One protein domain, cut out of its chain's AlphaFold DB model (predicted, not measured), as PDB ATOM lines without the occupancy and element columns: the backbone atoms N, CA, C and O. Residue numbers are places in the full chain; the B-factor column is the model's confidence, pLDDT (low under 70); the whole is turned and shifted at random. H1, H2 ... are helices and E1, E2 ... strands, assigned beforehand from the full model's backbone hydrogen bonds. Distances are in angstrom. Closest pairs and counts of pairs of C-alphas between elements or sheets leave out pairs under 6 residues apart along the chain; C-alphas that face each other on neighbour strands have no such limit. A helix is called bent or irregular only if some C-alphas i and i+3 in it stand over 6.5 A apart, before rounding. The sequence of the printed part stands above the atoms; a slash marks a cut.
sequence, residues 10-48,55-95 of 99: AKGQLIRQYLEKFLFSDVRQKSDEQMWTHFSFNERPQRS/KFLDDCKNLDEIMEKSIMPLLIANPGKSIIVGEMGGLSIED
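This is residues 10 to 48 and 55 to 95 of the 99 residues of an uncharacterized protein of Nitrospirae bacterium (UniProt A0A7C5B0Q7). Two helices, H1 and H3, run side by side, and two strand hairpins, E1 with E2 and E3 with E4, lie along the other side of the domain, E2 next to E3 but in a separate sheet. The short helix H2 is at one end, and the loop of residues 39 to 48 reaches the other. The printed part has 80 residues, with elements in the order H1, E1, E2, H2, H3, E3, E4; each sheet is an antiparallel pair and the class is mixed, helices and strands. It is compact, with a radius of gyration of the C-alphas of 12.1 A and spans of 37 by 26 by 24 A.

H1, residues 10 to 21, begins at C-alpha 10 (39.969, 36.509, -12.375) and is 16.5 A long. E1 is residues 29 to 32 and E2 residues 34 to 38. H2 is residues 55 to 59. H3, residues 63 to 77, is 19.8 A long and only just irregular: C-alphas 69 and 72 are 6.8 A apart. E3, residues 81 to 85, is 13.2 A long, and E4, residues 91 to 95, is 13.7 A long and ends at C-alpha 95 (51.581, 44.107, -37.835).

H1 and H3 touch, closest at the C-alphas of Leu 14 and Asp 64, 7.2 A; they run the same way at a steep tilt of 36 degrees, only just past shallow. Hairpin E1 and E2 has N 34 and O 32 at 2.6 A, within hydrogen-bond range. E2 and E3 are near each other, with 10 pairs of C-alphas within 10 A. The closest C-alphas of H3 and E3, Leu 75 and Ile 83, are 7.3 A apart. In hairpin E3 and E4, N 84 and O 92 are 2.8 A apart. Every O i to N i+4 pair is within range in H1 and H2, and 9 of 11 in H3. E1 and H3 are apart.

The C-alphas of Glu 43 and Asp 59 are farthest apart, 37.0 A. Residues 49 to 54 are not printed, and C-alphas 48 and 55 are 22.1 A apart across this cut. Of the links printed whole, none is long. Residues 22 to 47 have pLDDT under 70.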
ATOM      1  N   ALA A  10      39.605  35.233 -12.979       81.06
ATOM      2  CA  ALA A  10      39.969  36.509 -12.375       81.06
ATOM      3  C   ALA A  10      40.963  37.292 -13.245       81.06
ATOM      4  O   ALA A  10      40.802  38.498 -13.437       81.06
ATOM      5  N   LYS A  11      41.954  36.609 -13.831       79.81
ATOM      6  CA  LYS A  11      42.937  37.219 -14.743       79.81
ATOM      7  C   LYS A  11      42.275  37.658 -16.049       79.81
ATOM      8  O   LYS A  11      42.515  38.770 -16.513       79.81
ATOM      9  N   GLY A  12      41.376  36.835 -16.593       78.50
ATOM     10  CA  GLY A  12      40.576  37.207 -17.764       78.50
ATOM     11  C   GLY A  12      39.674  38.420 -17.511       78.50
ATOM     12  O   GLY A  12      39.604  39.328 -18.341       78.50
ATOM     13  N   GLN A  13      39.031  38.482 -16.341       79.19
ATOM     14  CA  GLN A  13      38.200  39.619 -15.950       79.19
ATOM     15  C   GLN A  13      39.023  40.896 -15.738       79.19
ATOM     16  O   GLN A  13      38.592  41.964 -16.171       79.19
ATOM     17  N   LEU A  14      40.211  40.795 -15.139       83.31
ATOM     18  CA  LEU A  14      41.133  41.920 -14.979       83.31
ATOM     19  C   LEU A  14      41.537  42.501 -16.337       83.31
ATOM     20  O   LEU A  14      41.411  43.705 -16.553       83.31
ATOM     21  N   ILE A  15      41.967  41.643 -17.272       82.00
ATOM     22  CA  ILE A  15      42.347  42.066 -18.625       82.00
ATOM     23  C   ILE A  15      41.186  42.823 -19.271       82.00
ATOM     24  O   ILE A  15      41.359  43.949 -19.728       82.00
ATOM     25  N   ARG A  16      39.980  42.253 -19.223       77.50
ATOM     26  CA  ARG A  16      38.771  42.890 -19.751       77.50
ATOM     27  C   ARG A  16      38.500  44.268 -19.137       77.50
ATOM     28  O   ARG A  16      38.208  45.197 -19.881       77.50
ATOM     29  N   GLN A  17      38.623  44.418 -17.818       81.69
ATOM     30  CA  GLN A  17      38.393  45.696 -17.134       81.69
ATOM     31  C   GLN A  17      39.364  46.789 -17.586       81.69
ATOM     32  O   GLN A  17      38.940  47.919 -17.834       81.69
ATOM     33  N   TYR A  18      40.656  46.465 -17.714       81.69
ATOM     34  CA  TYR A  18      41.639  47.420 -18.232       81.69
ATOM     35  C   TYR A  18      41.259  47.882 -19.633       81.69
ATOM     36  O   TYR A  18      41.350  49.063 -19.938       81.69
ATOM     37  N   LEU A  19      40.769  46.978 -20.465       77.25
ATOM     38  CA  LEU A  19      40.422  47.302 -21.837       77.25
ATOM     39  C   LEU A  19      39.163  48.160 -21.923       77.25
ATOM     40  O   LEU A  19      39.197  49.237 -22.516       77.25
ATOM     41  N   GLU A  20      38.086  47.763 -21.248       74.38
ATOM     42  CA  GLU A  20      36.855  48.559 -21.175       74.38
ATOM     43  C   GLU A  20      37.136  49.993 -20.675       74.38
ATOM     44  O   GLU A  20      36.566  50.953 -21.201       74.38
ATOM     45  N   LYS A  21      38.085  50.165 -19.738       72.94
ATOM     46  CA  LYS A  21      38.536  51.482 -19.246       72.94
ATOM     47  C   LYS A  21      39.121  52.378 -20.346       72.94
ATOM     48  O   LYS A  21      38.960  53.593 -20.271       72.94
ATOM     49  N   PHE A  22      39.775  51.814 -21.360       65.00
ATOM     50  CA  PHE A  22      40.399  52.559 -22.461       65.00
ATOM     51  C   PHE A  22      39.537  52.599 -23.738       65.00
ATOM     52  O   PHE A  22      40.067  52.755 -24.833       65.00
ATOM     53  N   LEU A  23      38.204  52.521 -23.603       60.06
ATOM     54  CA  LEU A  23      37.225  52.628 -24.705       60.06
ATOM     55  C   LEU A  23      37.325  51.517 -25.760       60.06
ATOM     56  O   LEU A  23      36.832  51.648 -26.880       60.06
ATOM     57  N   PHE A  24      37.915  50.393 -25.384       62.91
ATOM     58  CA  PHE A  24      37.961  49.187 -26.183       62.91
ATOM     59  C   PHE A  24      36.657  48.392 -26.007       62.91
ATOM     60  O   PHE A  24      36.523  47.581 -25.093       62.91
ATOM     61  N   SER A  25      35.661  48.663 -26.852       51.97
ATOM     62  CA  SER A  25      34.276  48.199 -26.655       51.97
ATOM     63  C   SER A  25      33.986  46.758 -27.107       51.97
ATOM     64  O   SER A  25      33.043  46.156 -26.601       51.97
ATOM     65  N   ASP A  26      34.796  46.182 -28.003       56.12
ATOM     66  CA  ASP A  26      34.554  44.867 -28.625       56.12
ATOM     67  C   ASP A  26      35.565  43.785 -28.188       56.12
ATOM     68  O   ASP A  26      36.172  43.089 -29.004       56.12
ATOM     69  N   VAL A  27      35.716  43.599 -26.873       54.34
ATOM     70  CA  VAL A  27      36.587  42.571 -26.277       54.34
ATOM     71  C   VAL A  27      36.048  41.164 -26.562       54.34
ATOM     72  O   VAL A  27      35.121  40.681 -25.908       54.34
ATOM     73  N   ARG A  28      36.648  40.474 -27.538       54.75
ATOM     74  CA  ARG A  28      36.400  39.048 -27.809       54.75
ATOM     75  C   ARG A  28      37.604  38.209 -27.428       54.75
ATOM     76  O   ARG A  28      38.654  38.367 -28.043       54.75
ATOM     77  N   GLN A  29      37.398  37.298 -26.481       54.59
ATOM     78  CA  GLN A  29      38.350  36.266 -26.088       54.59
ATOM     79  C   GLN A  29      38.170  35.035 -26.987       54.59
ATOM     80  O   GLN A  29      37.077  34.468 -27.044       54.59
ATOM     81  N   LYS A  30      39.228  34.609 -27.682       53.59
ATOM     82  CA  LYS A  30      39.290  33.282 -28.318       53.59
ATOM     83  C   LYS A  30      40.237  32.381 -27.533       53.59
ATOM     84  O   LYS A  30      41.225  32.849 -26.981       53.59
ATOM     85  N   SER A  31      39.864  31.111 -27.427       48.72
ATOM     86  CA  SER A  31      40.514  30.099 -26.594       48.72
ATOM     87  C   SER A  31      41.209  29.067 -27.484       48.72
ATOM     88  O   SER A  31      40.806  27.908 -27.499       48.72
ATOM     89  N   ASP A  32      42.248  29.483 -28.202       42.00
ATOM     90  CA  ASP A  32      43.080  28.573 -28.993       42.00
ATOM     91  C   ASP A  32      44.544  28.803 -28.595       42.00
ATOM     92  O   ASP A  32      45.196  29.638 -29.197       42.00
ATOM     93  N   GLU A  33      45.036  28.151 -27.528       40.03
ATOM     94  CA  GLU A  33      46.445  28.155 -27.036       40.03
ATOM     95  C   GLU A  33      47.106  29.533 -26.748       40.03
ATOM     96  O   GLU A  33      48.184  29.615 -26.160       40.03
ATOM     97  N   GLN A  34      46.414  30.614 -27.086       42.91
ATOM     98  CA  GLN A  34      46.817  32.003 -27.141       42.91
ATOM     99  C   GLN A  34      45.560  32.828 -26.849       42.91
ATOM    100  O   GLN A  34      44.531  32.691 -27.513       42.91
ATOM    101  N   MET A  35      45.602  33.653 -25.806       42.06
ATOM    102  CA  MET A  35      44.466  34.511 -25.474       42.06
ATOM    103  C   MET A  35      44.457  35.696 -26.424       42.06
ATOM    104  O   MET A  35      45.332  36.529 -26.279       42.06
ATOM    105  N   TRP A  36      43.496  35.795 -27.341       45.97
ATOM    106  CA  TRP A  36      43.372  36.954 -28.236       45.97
ATOM    107  C   TRP A  36      42.351  37.941 -27.694       45.97
ATOM    108  O   TRP A  36      41.268  37.518 -27.286       45.97
ATOM    109  N   THR A  37      42.654  39.238 -27.728       45.41
ATOM    110  CA  THR A  37      41.672  40.280 -27.398       45.41
ATOM    111  C   THR A  37      41.513  41.294 -28.515       45.41
ATOM    112  O   THR A  37      42.488  41.927 -28.880       45.41
ATOM    113  N   HIS A  38      40.295  41.446 -29.042       48.31
ATOM    114  CA  HIS A  38      39.979  42.303 -30.191       48.31
ATOM    115  C   HIS A  38      39.539  43.710 -29.772       48.31
ATOM    116  O   HIS A  38      38.862  43.863 -28.757       48.31
ATOM    117  N   PHE A  39      39.853  44.714 -30.597       50.31
ATOM    118  CA  PHE A  39      39.512  46.118 -30.345       50.31
ATOM    119  C   PHE A  39      38.969  46.840 -31.575       50.31
ATOM    120  O   PHE A  39      39.253  46.438 -32.691       50.31
ATOM    121  N   SER A  40      38.194  47.909 -31.403       41.38
ATOM    122  CA  SER A  40      37.803  48.797 -32.504       41.38
ATOM    123  C   SER A  40      37.781  50.241 -32.026       41.38
ATOM    124  O   SER A  40      37.094  50.552 -31.055       41.38
ATOM    125  N   PHE A  41      38.510  51.124 -32.708       48.75
ATOM    126  CA  PHE A  41      38.476  52.561 -32.435       48.75
ATOM    127  C   PHE A  41      37.206  53.202 -33.019       48.75
ATOM    128  O   PHE A  41      36.799  52.904 -34.142       48.75
ATOM    129  N   ASN A  42      36.601  54.122 -32.266       46.56
ATOM    130  CA  ASN A  42      35.331  54.772 -32.615       46.56
ATOM    131  C   ASN A  42      35.392  55.736 -33.822       46.56
ATOM    132  O   ASN A  42      34.347  56.217 -34.243       46.56
ATOM    133  N   GLU A  43      36.562  56.002 -34.418       43.50
ATOM    134  CA  GLU A  43      36.674  56.909 -35.583       43.50
ATOM    135  C   GLU A  43      37.185  56.232 -36.869       43.50
ATOM    136  O   GLU A  43      36.947  56.724 -37.971       43.50
ATOM    137  N   ARG A  44      37.805  55.052 -36.751       49.62
ATOM    138  CA  ARG A  44      38.048  54.059 -37.814       49.62
ATOM    139  C   ARG A  44      38.160  52.702 -37.122       49.62
ATOM    140  O   ARG A  44      38.858  52.649 -36.114       49.62
ATOM    141  N   PRO A  45      37.568  51.606 -37.629       53.22
ATOM    142  CA  PRO A  45      37.621  50.306 -36.962       53.22
ATOM    143  C   PRO A  45      39.027  49.688 -37.063       53.22
ATOM    144  O   PRO A  45      39.262  48.758 -37.824       53.22
ATOM    145  N   GLN A  46      39.985  50.226 -36.312       54.09
ATOM    146  CA  GLN A  46      41.319  49.661 -36.168       54.09
ATOM    147  C   GLN A  46      41.270  48.559 -35.124       54.09
ATOM    148  O   GLN A  46      40.840  48.785 -33.992       54.09
ATOM    149  N   ARG A  47      41.692  47.367 -35.544       63.44
ATOM    150  CA  ARG A  47      41.685  46.169 -34.716       63.44
ATOM    151  C   ARG A  47      43.063  45.906 -34.156       63.44
ATOM    152  O   ARG A  47      43.933  45.458 -34.889       63.44
ATOM    153  N   SER A  48      43.230  46.195 -32.872       70.12
ATOM    154  CA  SER A  48      44.377  45.724 -32.102       70.12
ATOM    155  C   SER A  48      44.087  44.336 -31.536       70.12
ATOM    156  O   SER A  48      42.925  43.992 -31.291       70.12
ATOM    157  N   LYS A  55      51.415  30.016 -20.040       79.94
ATOM    158  CA  LYS A  55      52.351  29.819 -18.928       79.94
ATOM    159  C   LYS A  55      52.680  31.133 -18.232       79.94
ATOM    160  O   LYS A  55      52.678  31.195 -17.008       79.94
ATOM    161  N   PHE A  56      52.901  32.191 -19.013       84.56
ATOM    162  CA  PHE A  56      53.069  33.525 -18.448       84.56
ATOM    163  C   PHE A  56      51.845  33.919 -17.623       84.56
ATOM    164  O   PHE A  56      52.001  34.344 -16.483       84.56
ATOM    165  N   LEU A  57      50.633  33.766 -18.170       81.44
ATOM    166  CA  LEU A  57      49.420  34.114 -17.435       81.44
ATOM    167  C   LEU A  57      49.288  33.323 -16.145       81.44
ATOM    168  O   LEU A  57      48.943  33.937 -15.143       81.44
ATOM    169  N   ASP A  58      49.583  32.028 -16.136       81.25
ATOM    170  CA  ASP A  58      49.490  31.187 -14.941       81.25
ATOM    171  C   ASP A  58      50.504  31.606 -13.871       81.25
ATOM    172  O   ASP A  58      50.123  31.854 -12.721       81.25
ATOM    173  N   ASP A  59      51.763  31.798 -14.264       84.94
ATOM    174  CA  ASP A  59      52.866  32.136 -13.359       84.94
ATOM    175  C   ASP A  59      52.839  33.610 -12.906       84.94
ATOM    176  O   ASP A  59      53.425  33.972 -11.877       84.94
ATOM    177  N   CYS A  60      52.151  34.484 -13.649       85.19
ATOM    178  CA  CYS A  60      52.108  35.915 -13.375       85.19
ATOM    179  C   CYS A  60      51.324  36.221 -12.089       85.19
ATOM    180  O   CYS A  60      50.124  35.952 -11.979       85.19
ATOM    181  N   LYS A  61      52.016  36.835 -11.123       87.50
ATOM    182  CA  LYS A  61      51.442  37.284  -9.845       87.50
ATOM    183  C   LYS A  61      50.915  38.720  -9.878       87.50
ATOM    184  O   LYS A  61      49.949  39.006  -9.184       87.50
ATOM    185  N   ASN A  62      51.516  39.582 -10.698       87.75
ATOM    186  CA  ASN A  62      51.244  41.027 -10.739       87.75
ATOM    187  C   ASN A  62      50.749  41.445 -12.133       87.75
ATOM    188  O   ASN A  62      51.344  42.287 -12.807       87.75
ATOM    189  N   LEU A  63      49.705  40.773 -12.622       87.25
ATOM    190  CA  LEU A  63      49.172  41.022 -13.964       87.25
ATOM    191  C   LEU A  63      48.605  42.443 -14.102       87.25
ATOM    192  O   LEU A  63      48.683  43.029 -15.175       87.25
ATOM    193  N   ASP A  64      48.077  43.003 -13.017       88.62
ATOM    194  CA  ASP A  64      47.590  44.379 -12.923       88.62
ATOM    195  C   ASP A  64      48.685  45.397 -13.257       88.62
ATOM    196  O   ASP A  64      48.510  46.245 -14.134       88.62
ATOM    197  N   GLU A  65      49.850  45.255 -12.629       89.06
ATOM    198  CA  GLU A  65      50.989  46.136 -12.839       89.06
ATOM    199  C   GLU A  65      51.502  46.043 -14.280       89.06
ATOM    200  O   GLU A  65      51.806  47.065 -14.898       89.06
ATOM    201  N   ILE A  66      51.558  44.833 -14.841       88.31
ATOM    202  CA  ILE A  66      52.013  44.604 -16.220       88.31
ATOM    203  C   ILE A  66      51.014  45.179 -17.229       88.31
ATOM    204  O   ILE A  66      51.418  45.814 -18.209       88.31
ATOM    205  N   MET A  67      49.714  45.001 -16.983       88.31
ATOM    206  CA  MET A  67      48.668  45.607 -17.800       88.31
ATOM    207  C   MET A  67      48.817  47.127 -17.809       88.31
ATOM    208  O   MET A  67      48.939  47.725 -18.878       88.31
ATOM    209  N   GLU A  68      48.875  47.748 -16.632       87.88
ATOM    210  CA  GLU A  68      48.895  49.202 -16.494       87.88
ATOM    211  C   GLU A  68      50.186  49.847 -17.004       87.88
ATOM    212  O   GLU A  68      50.133  50.848 -17.720       87.88
ATOM    213  N   LYS A  69      51.348  49.293 -16.645       88.31
ATOM    214  CA  LYS A  69      52.645  49.930 -16.917       88.31
ATOM    215  C   LYS A  69      53.255  49.540 -18.254       88.31
ATOM    216  O   LYS A  69      54.133  50.256 -18.732       88.31
ATOM    217  N   SER A  70      52.844  48.421 -18.843       89.12
ATOM    218  CA  SER A  70      53.502  47.892 -20.041       89.12
ATOM    219  C   SER A  70      52.537  47.678 -21.198       89.12
ATOM    220  O   SER A  70      52.751  48.241 -22.268       89.12
ATOM    221  N   ILE A  71      51.451  46.929 -21.007       85.94
ATOM    222  CA  ILE A  71      50.590  46.530 -22.132       85.94
ATOM    223  C   ILE A  71      49.709  47.696 -22.605       85.94
ATOM    224  O   ILE A  71      49.658  47.969 -23.804       85.94
ATOM    225  N   MET A  72      49.056  48.430 -21.696       85.62
ATOM    226  CA  MET A  72      48.173  49.546 -22.081       85.62
ATOM    227  C   MET A  72      48.909  50.690 -22.794       85.62
ATOM    228  O   MET A  72      48.435  51.112 -23.851       85.62
ATOM    229  N   PRO A  73      50.073  51.173 -22.314       87.12
ATOM    230  CA  PRO A  73      50.826  52.203 -23.027       87.12
ATOM    231  C   PRO A  73      51.216  51.775 -24.444       87.12
ATOM    232  O   PRO A  73      51.128  52.578 -25.372       87.12
ATOM    233  N   LEU A  74      51.601  50.506 -24.627       86.44
ATOM    234  CA  LEU A  74      51.964  49.977 -25.940       86.44
ATOM    235  C   LEU A  74      50.766  49.901 -26.887       86.44
ATOM    236  O   LEU A  74      50.923  50.259 -28.052       86.44
ATOM    237  N   LEU A  75      49.581  49.508 -26.408       79.62
ATOM    238  CA  LEU A  75      48.364  49.491 -27.233       79.62
ATOM    239  C   LEU A  75      47.973  50.887 -27.694       79.62
ATOM    240  O   LEU A  75      47.608  51.076 -28.851       79.62
ATOM    241  N   ILE A  76      48.056  51.861 -26.789       79.88
ATOM    242  CA  ILE A  76      47.714  53.254 -27.087       79.88
ATOM    243  C   ILE A  76      48.705  53.833 -28.103       79.88
ATOM    244  O   ILE A  76      48.299  54.536 -29.026       79.88
ATOM    245  N   ALA A  77      49.997  53.523 -27.958       85.25
ATOM    246  CA  ALA A  77      51.038  53.984 -28.871       85.25
ATOM    247  C   ALA A  77      51.014  53.280 -30.241       85.25
ATOM    248  O   ALA A  77      51.502  53.846 -31.218       85.25
ATOM    249  N   ASN A  78      50.452  52.068 -30.325       81.88
ATOM    250  CA  ASN A  78      50.456  51.230 -31.528       81.88
ATOM    251  C   ASN A  78      49.031  50.792 -31.905       81.88
ATOM    252  O   ASN A  78      48.696  49.602 -31.850       81.88
ATOM    253  N   PRO A  79      48.166  51.741 -32.292       76.94
ATOM    254  CA  PRO A  79      46.784  51.428 -32.617       76.94
ATOM    255  C   PRO A  79      46.709  50.540 -33.871       76.94
ATOM    256  O   PRO A  79      47.424  50.747 -34.853       76.94
ATOM    257  N   GLY A  80      45.855  49.516 -33.830       74.12
ATOM    258  CA  GLY A  80      45.690  48.532 -34.907       74.12
ATOM    259  C   GLY A  80      46.771  47.447 -34.988       74.12
ATOM    260  O   GLY A  80      46.735  46.646 -35.918       74.12
ATOM    261  N   LYS A  81      47.732  47.420 -34.056       79.06
ATOM    262  CA  LYS A  81      48.779  46.388 -33.985       79.06
ATOM    263  C   LYS A  81      48.437  45.291 -32.981       79.06
ATOM    264  O   LYS A  81      47.631  45.500 -32.065       79.06
ATOM    265  N   SER A  82      49.081  44.145 -33.151       80.38
ATOM    266  CA  SER A  82      49.024  43.025 -32.218       80.38
ATOM    267  C   SER A  82      50.150  43.147 -31.192       80.38
ATOM    268  O   SER A  82      51.283  43.455 -31.550       80.38
ATOM    269  N   ILE A  83      49.855  42.919 -29.915       84.81
ATOM    270  CA  ILE A  83      50.840  42.836 -28.834       84.81
ATOM    271  C   ILE A  83      50.920  41.400 -28.363       84.81
ATOM    272  O   ILE A  83      49.927  40.842 -27.911       84.81
ATOM    273  N   ILE A  84      52.112  40.827 -28.399       84.62
ATOM    274  CA  ILE A  84      52.365  39.459 -27.966       84.62
ATOM    275  C   ILE A  84      53.152  39.492 -26.663       84.62
ATOM    276  O   ILE A  84      54.185  40.152 -26.564       84.62
ATOM    277  N   VAL A  85      52.659  38.758 -25.672       85.62
ATOM    278  CA  VAL A  85      53.277  38.554 -24.365       85.62
ATOM    279  C   VAL A  85      53.792  37.118 -24.301       85.62
ATOM    280  O   VAL A  85      53.015  36.170 -24.182       85.62
ATOM    281  N   GLY A  86      55.108  36.953 -24.420       82.44
ATOM    282  CA  GLY A  86      55.777  35.652 -24.409       82.44
ATOM    283  C   GLY A  86      55.858  35.010 -23.018       82.44
ATOM    284  O   GLY A  86      55.500  35.617 -22.013       82.44
ATOM    285  N   GLU A  87      56.395  33.787 -22.947       82.62
ATOM    286  CA  GLU A  87      56.470  32.968 -21.717       82.62
ATOM    287  C   GLU A  87      57.116  33.670 -20.515       82.62
ATOM    288  O   GLU A  87      56.717  33.447 -19.376       82.62
ATOM    289  N   MET A  88      58.110  34.526 -20.753       84.38
ATOM    290  CA  MET A  88      58.821  35.262 -19.699       84.38
ATOM    291  C   MET A  88      58.286  36.689 -19.491       84.38
ATOM    292  O   MET A  88      58.946  37.503 -18.853       84.38
ATOM    293  N   GLY A  89      57.128  37.026 -20.069       81.75
ATOM    294  CA  GLY A  89      56.581  38.386 -20.058       81.75
ATOM    295  C   GLY A  89      57.250  39.339 -21.054       81.75
ATOM    296  O   GLY A  89      57.042  40.546 -20.982       81.75
ATOM    297  N   GLY A  90      58.062  38.812 -21.977       86.56
ATOM    298  CA  GLY A  90      58.625  39.593 -23.078       86.56
ATOM    299  C   GLY A  90      57.518  40.115 -23.994       86.56
ATOM    300  O   GLY A  90      56.580  39.380 -24.292       86.56
ATOM    301  N   LEU A  91      57.633  41.372 -24.427       87.81
ATOM    302  CA  LEU A  91      56.624  42.052 -25.238       87.81
ATOM    303  C   LEU A  91      57.114  42.206 -26.676       87.81
ATOM    304  O   LEU A  91      58.254  42.606 -26.917       87.81
ATOM    305  N   SER A  92      56.250  41.902 -27.635       86.31
ATOM    306  CA  SER A  92      56.501  42.114 -29.062       86.31
ATOM    307  C   SER A  92      55.288  42.758 -29.712       86.31
ATOM    308  O   SER A  92      54.164  42.564 -29.256       86.31
ATOM    309  N   ILE A  93      55.533  43.570 -30.736       86.62
ATOM    310  CA  ILE A  93      54.491  44.277 -31.479       86.62
ATOM    311  C   ILE A  93      54.570  43.794 -32.912       86.62
ATOM    312  O   ILE A  93      55.639  43.856 -33.519       86.62
ATOM    313  N   GLU A  94      53.449  43.324 -33.429       84.19
ATOM    314  CA  GLU A  94      53.351  42.799 -34.780       84.19
ATOM    315  C   GLU A  94      52.300  43.558 -35.579       84.19
ATOM    316  O   GLU A  94      51.286  44.048 -35.059       84.19
ATOM    317  N   ASP A  95      52.567  43.659 -36.875       77.31
ATOM    318  CA  ASP A  95      51.581  44.107 -37.835       77.31
ATOM    319  C   ASP A  95      50.540  43.005 -37.970       77.31
ATOM    320  O   ASP A  95      50.870  41.839 -38.167       77.31
TER     321      ASP A  95